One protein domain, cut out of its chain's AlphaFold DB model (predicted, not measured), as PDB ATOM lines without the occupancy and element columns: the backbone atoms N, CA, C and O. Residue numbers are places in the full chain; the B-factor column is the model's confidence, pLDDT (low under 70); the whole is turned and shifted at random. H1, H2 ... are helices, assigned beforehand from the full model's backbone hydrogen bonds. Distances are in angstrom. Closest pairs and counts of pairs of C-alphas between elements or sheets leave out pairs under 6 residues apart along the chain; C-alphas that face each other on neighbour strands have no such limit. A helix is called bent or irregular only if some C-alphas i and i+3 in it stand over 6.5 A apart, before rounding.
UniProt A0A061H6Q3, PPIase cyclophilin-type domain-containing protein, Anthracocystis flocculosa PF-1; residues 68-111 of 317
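This is residues 68 to 111 of the 317 residues of the protein "PPIase cyclophilin-type domain-containing protein" of Anthracocystis flocculosa PF-1 (UniProt A0A061H6Q3). One long helix, H1, makes the length of the model, and its last part, with the looping link and the short helix H2 set crosswise to it, forms a small body at one end. Residues 68 to 76 of H1 stick out from that body. The printed part has 44 residues with two named helices, H1 then H2, and no named strand: all helix. It is only just compact, close to loose, with a radius of gyration of the C-alphas of 10.9 A, and it is elongated, spanning 34 by 18 by 17 A.

Start with H1, residues 68 to 91, which has a kink of 33 degrees near residue 85. It is irregular: C-alphas 86 and 89 are 7.4 A apart. Go on to H2, residues 102 to 110, which H1 touches with residues 83 to 91 alone. Their closest C-alphas are those of Leu 84 and Leu 108, 6.5 A apart. The lines of the two helices are about perpendicular, at 77 degrees. In H2 every O i to N i+4 pair is within hydrogen-bond range; in H1 17 of 20 are.

Find C-alpha 68 at (106.994, 137.419, 133.134); from there H1 runs 33.7 A to C-alpha 91. H2 covers 12.4 A and ends at C-alpha 110, at (108.053, 112.156, 122.882).

The C-alphas farthest apart, those of Ala 68 and Gly 92, are 34.6 A apart. The printed part has no cut, the link from H1 to H2 is short, and no printed residue is under 70 in pLDDT.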
ATOM      1  N   ALA A  68     107.330 138.728 132.586       88.44
ATOM      2  CA  ALA A  68     106.994 137.419 133.134       88.44
ATOM      3  C   ALA A  68     106.634 136.446 132.005       88.44
ATOM      4  O   ALA A  68     107.119 135.315 131.991       88.44
ATOM      5  N   ALA A  69     105.864 136.908 131.014       89.19
ATOM      6  CA  ALA A  69     105.563 136.119 129.821       89.19
ATOM      7  C   ALA A  69     106.823 135.825 128.985       89.19
ATOM      8  O   ALA A  69     107.007 134.691 128.541       89.19
ATOM      9  N   HIS A  70     107.720 136.806 128.807       89.19
ATOM     10  CA  HIS A  70     108.984 136.585 128.098       89.19
ATOM     11  C   HIS A  70     109.899 135.602 128.846       89.19
ATOM     12  O   HIS A  70     110.396 134.661 128.233       89.19
ATOM     13  N   ALA A  71     110.064 135.752 130.166       89.81
ATOM     14  CA  ALA A  71     110.862 134.829 130.976       89.81
ATOM     15  C   ALA A  71     110.300 133.394 130.962       89.81
ATOM     16  O   ALA A  71     111.067 132.440 130.864       89.81
ATOM     17  N   ALA A  72     108.973 133.226 130.999       92.25
ATOM     18  CA  ALA A  72     108.336 131.913 130.885       92.25
ATOM     19  C   ALA A  72     108.539 131.275 129.496       92.25
ATOM     20  O   ALA A  72     108.802 130.076 129.401       92.25
ATOM     21  N   ALA A  73     108.460 132.067 128.420       92.06
ATOM     22  CA  ALA A  73     108.735 131.592 127.064       92.06
ATOM     23  C   ALA A  73     110.215 131.211 126.874       92.06
ATOM     24  O   ALA A  73     110.506 130.163 126.301       92.06
ATOM     25  N   GLN A  74     111.137 132.015 127.413       92.69
ATOM     26  CA  GLN A  74     112.575 131.742 127.397       92.69
ATOM     27  C   GLN A  74     112.902 130.456 128.163       92.69
ATOM     28  O   GLN A  74     113.546 129.573 127.608       92.69
ATOM     29  N   ALA A  75     112.373 130.285 129.379       94.38
ATOM     30  CA  ALA A  75     112.567 129.067 130.165       94.38
ATOM     31  C   ALA A  75     111.994 127.809 129.479       94.38
ATOM     32  O   ALA A  75     112.581 126.734 129.580       94.38
ATOM     33  N   SER A  76     110.877 127.922 128.746       95.00
ATOM     34  CA  SER A  76     110.330 126.809 127.950       95.00
ATOM     35  C   SER A  76     111.224 126.451 126.756       95.00
ATOM     36  O   SER A  76     111.438 125.267 126.491       95.00
ATOM     37  N   PHE A  77     111.786 127.446 126.062       96.00
ATOM     38  CA  PHE A  77     112.752 127.224 124.984       96.00
ATOM     39  C   PHE A  77     114.053 126.594 125.513       96.00
ATOM     40  O   PHE A  77     114.465 125.541 125.034       96.00
ATOM     41  N   GLU A  78     114.641 127.155 126.573       95.88
ATOM     42  CA  GLU A  78     115.855 126.636 127.222       95.88
ATOM     43  C   GLU A  78     115.671 125.210 127.764       95.88
ATOM     44  O   GLU A  78     116.565 124.381 127.615       95.88
ATOM     45  N   ALA A  79     114.505 124.880 128.333       96.94
ATOM     46  CA  ALA A  79     114.183 123.511 128.745       96.94
ATOM     47  C   ALA A  79     114.103 122.541 127.550       96.94
ATOM     48  O   ALA A  79     114.516 121.386 127.664       96.94
ATOM     49  N   THR A  80     113.627 123.019 126.394       97.56
ATOM     50  CA  THR A  80     113.561 122.240 125.148       97.56
ATOM     51  C   THR A  80     114.962 121.981 124.589       97.56
ATOM     52  O   THR A  80     115.299 120.838 124.284       97.56
ATOM     53  N   GLU A  81     115.829 122.999 124.550       97.31
ATOM     54  CA  GLU A  81     117.243 122.811 124.201       97.31
ATOM     55  C   GLU A  81     117.963 121.884 125.193       97.31
ATOM     56  O   GLU A  81     118.769 121.044 124.801       97.31
ATOM     57  N   ALA A  82     117.701 122.035 126.495       96.88
ATOM     58  CA  ALA A  82     118.324 121.228 127.537       96.88
ATOM     59  C   ALA A  82     117.908 119.753 127.457       96.88
ATOM     60  O   ALA A  82     118.694 118.891 127.838       96.88
ATOM     61  N   GLN A  83     116.708 119.448 126.953       97.31
ATOM     62  CA  GLN A  83     116.300 118.079 126.646       97.31
ATOM     63  C   GLN A  83     116.956 117.569 125.357       97.31
ATOM     64  O   GLN A  83     117.500 116.465 125.370       97.31
ATOM     65  N   LEU A  84     117.011 118.381 124.290       97.50
ATOM     66  CA  LEU A  84     117.717 118.020 123.054       97.50
ATOM     67  C   LEU A  84     119.178 117.646 123.339       97.50
ATOM     68  O   LEU A  84     119.636 116.583 122.934       97.50
ATOM     69  N   ARG A  85     119.882 118.465 124.130       96.94
ATOM     70  CA  ARG A  85     121.279 118.237 124.542       96.94
ATOM     71  C   ARG A  85     121.506 116.936 125.323       96.94
ATOM     72  O   ARG A  85     122.647 116.490 125.381       96.94
ATOM     73  N   LYS A  86     120.467 116.328 125.917       96.50
ATOM     74  CA  LYS A  86     120.558 114.991 126.537       96.50
ATOM     75  C   LYS A  86     120.418 113.881 125.497       96.50
ATOM     76  O   LYS A  86     121.210 112.951 125.515       96.50
ATOM     77  N   ILE A  87     119.409 113.970 124.627       96.62
ATOM     78  CA  ILE A  87     118.984 112.846 123.777       96.62
ATOM     79  C   ILE A  87     119.623 112.837 122.381       96.62
ATOM     80  O   ILE A  87     119.596 111.809 121.711       96.62
ATOM     81  N   ALA A  88     120.178 113.961 121.910       96.25
ATOM     82  CA  ALA A  88     120.590 114.105 120.511       96.25
ATOM     83  C   ALA A  88     121.633 113.067 120.069       96.25
ATOM     84  O   ALA A  88     121.567 112.589 118.941       96.25
ATOM     85  N   ALA A  89     122.555 112.676 120.954       95.62
ATOM     86  CA  ALA A  89     123.546 111.644 120.655       95.62
ATOM     87  C   ALA A  89     122.920 110.243 120.522       95.62
ATOM     88  O   ALA A  89     123.258 109.515 119.591       95.62
ATOM     89  N   ASP A  90     121.987 109.890 121.411       95.94
ATOM     90  CA  ASP A  90     121.363 108.561 121.468       95.94
ATOM     91  C   ASP A  90     120.406 108.310 120.289       95.94
ATOM     92  O   ASP A  90     120.278 107.181 119.820       95.94
ATOM     93  N   TYR A  91     119.756 109.371 119.796       94.81
ATOM     94  CA  TYR A  91     118.775 109.323 118.700       94.81
ATOM     95  C   TYR A  91     119.299 109.912 117.373       94.81
ATOM     96  O   TYR A  91     118.545 110.012 116.410       94.81
ATOM     97  N   GLY A  92     120.576 110.308 117.300       95.06
ATOM     98  CA  GLY A  92     121.201 110.843 116.080       95.06
ATOM     99  C   GLY A  92     120.677 112.210 115.610       95.06
ATOM    100  O   GLY A  92     120.814 112.541 114.433       95.06
ATOM    101  N   LEU A  93     120.068 112.995 116.503       95.75
ATOM    102  CA  LEU A  93     119.412 114.264 116.170       95.75
ATOM    103  C   LEU A  93     120.419 115.395 115.903       95.75
ATOM    104  O   LEU A  93     121.538 115.401 116.422       95.75
ATOM    105  N   ALA A  94     119.982 116.418 115.163       94.62
ATOM    106  CA  ALA A  94     120.736 117.664 115.049       94.62
ATOM    107  C   ALA A  94     120.916 118.330 116.436       94.62
ATOM    108  O   ALA A  94     119.992 118.300 117.249       94.62
ATOM    109  N   PRO A  95     122.070 118.964 116.725       89.00
ATOM    110  CA  PRO A  95     122.362 119.520 118.051       89.00
ATOM    111  C   PRO A  95     121.620 120.832 118.366       89.00
ATOM    112  O   PRO A  95     121.612 121.260 119.520       89.00
ATOM    113  N   ASP A  96     121.003 121.462 117.361       93.12
ATOM    114  CA  ASP A  96     120.343 122.766 117.452       93.12
ATOM    115  C   ASP A  96     118.867 122.657 117.017       93.12
ATOM    116  O   ASP A  96     118.553 122.010 116.015       93.12
ATOM    117  N   LEU A  97     117.947 123.307 117.748       94.19
ATOM    118  CA  LEU A  97     116.491 123.198 117.522       94.19
ATOM    119  C   LEU A  97     116.026 123.724 116.151       94.19
ATOM    120  O   LEU A  97     115.007 123.268 115.631       94.19
ATOM    121  N   ASP A  98     116.757 124.672 115.560       92.50
ATOM    122  CA  ASP A  98     116.472 125.230 114.233       92.50
ATOM    123  C   ASP A  98     116.782 124.240 113.097       92.50
ATOM    124  O   ASP A  98     116.191 124.342 112.022       92.50
ATOM    125  N   LYS A  99     117.658 123.260 113.356       94.00
ATOM    126  CA  LYS A  99     118.113 122.235 112.401       94.00
ATOM    127  C   LYS A  99     117.392 120.897 112.547       94.00
ATOM    128  O   LYS A  99     117.647 120.002 111.746       94.00
ATOM    129  N   LEU A 100     116.503 120.749 113.532       95.12
ATOM    130  CA  LEU A 100     115.620 119.584 113.610       95.12
ATOM    131  C   LEU A 100     114.592 119.619 112.475       95.12
ATOM    132  O   LEU A 100     113.868 120.609 112.305       95.12
ATOM    133  N   ASP A 101     114.497 118.511 111.754       95.25
ATOM    134  CA  ASP A 101     113.399 118.175 110.852       95.25
ATOM    135  C   ASP A 101     112.141 117.753 111.640       95.25
ATOM    136  O   ASP A 101     112.042 117.965 112.849       95.25
ATOM    137  N   GLU A 102     111.124 117.240 110.948       95.44
ATOM    138  CA  GLU A 102     109.842 116.871 111.557       95.44
ATOM    139  C   GLU A 102     109.976 115.641 112.476       95.44
ATOM    140  O   GLU A 102     109.541 115.692 113.625       95.44
ATOM    141  N   GLU A 103     110.696 114.603 112.038       96.19
ATOM    142  CA  GLU A 103     110.967 113.390 112.827       96.19
ATOM    143  C   GLU A 103     111.775 113.702 114.099       96.19
ATOM    144  O   GLU A 103     111.391 113.302 115.200       96.19
ATOM    145  N   GLY A 104     112.837 114.512 114.001       96.06
ATOM    146  CA  GLY A 104     113.617 114.931 115.167       96.06
ATOM    147  C   GLY A 104     112.831 115.782 116.173       96.06
ATOM    148  O   GLY A 104     113.123 115.751 117.373       96.06
ATOM    149  N   ARG A 105     111.798 116.511 115.723       96.44
ATOM    150  CA  ARG A 105     110.867 117.243 116.605       96.44
ATOM    151  C   ARG A 105     109.897 116.302 117.308       96.44
ATOM    152  O   ARG A 105     109.655 116.495 118.500       96.44
ATOM    153  N   GLU A 106     109.373 115.290 116.617       95.88
ATOM    154  CA  GLU A 106     108.506 114.271 117.220       95.88
ATOM    155  C   GLU A 106     109.257 113.432 118.265       95.88
ATOM    156  O   GLU A 106     108.763 113.274 119.384       95.88
ATOM    157  N   ILE A 107     110.486 112.991 117.966       96.31
ATOM    158  CA  ILE A 107     111.354 112.274 118.919       96.31
ATOM    159  C   ILE A 107     111.619 113.134 120.164       96.31
ATOM    160  O   ILE A 107     111.474 112.651 121.291       96.31
ATOM    161  N   LEU A 108     111.953 114.421 119.994       96.56
ATOM    162  CA  LEU A 108     112.175 115.316 121.133       96.56
ATOM    163  C   LEU A 108     110.900 115.516 121.965       96.56
ATOM    164  O   LEU A 108     110.962 115.418 123.193       96.56
ATOM    165  N   ALA A 109     109.751 115.730 121.322       95.25
ATOM    166  CA  ALA A 109     108.464 115.896 121.996       95.25
ATOM    167  C   ALA A 109     107.990 114.625 122.727       95.25
ATOM    168  O   ALA A 109     107.350 114.726 123.771       95.25
ATOM    169  N   GLY A 110     108.331 113.435 122.222       95.69
ATOM    170  CA  GLY A 110     108.053 112.156 122.882       95.69
ATOM    171  C   GLY A 110     108.981 111.825 124.060       95.69
ATOM    172  O   GLY A 110     108.663 110.936 124.847       95.69
ATOM    173  N   SER A 111     110.116 112.520 124.200       95.19
ATOM    174  CA  SER A 111     111.184 112.144 125.145       95.19
ATOM    175  C   SER A 111     110.921 112.475 126.623       95.19
ATOM    176  O   SER A 111     111.545 111.874 127.498       95.19
TER     177      SER A 111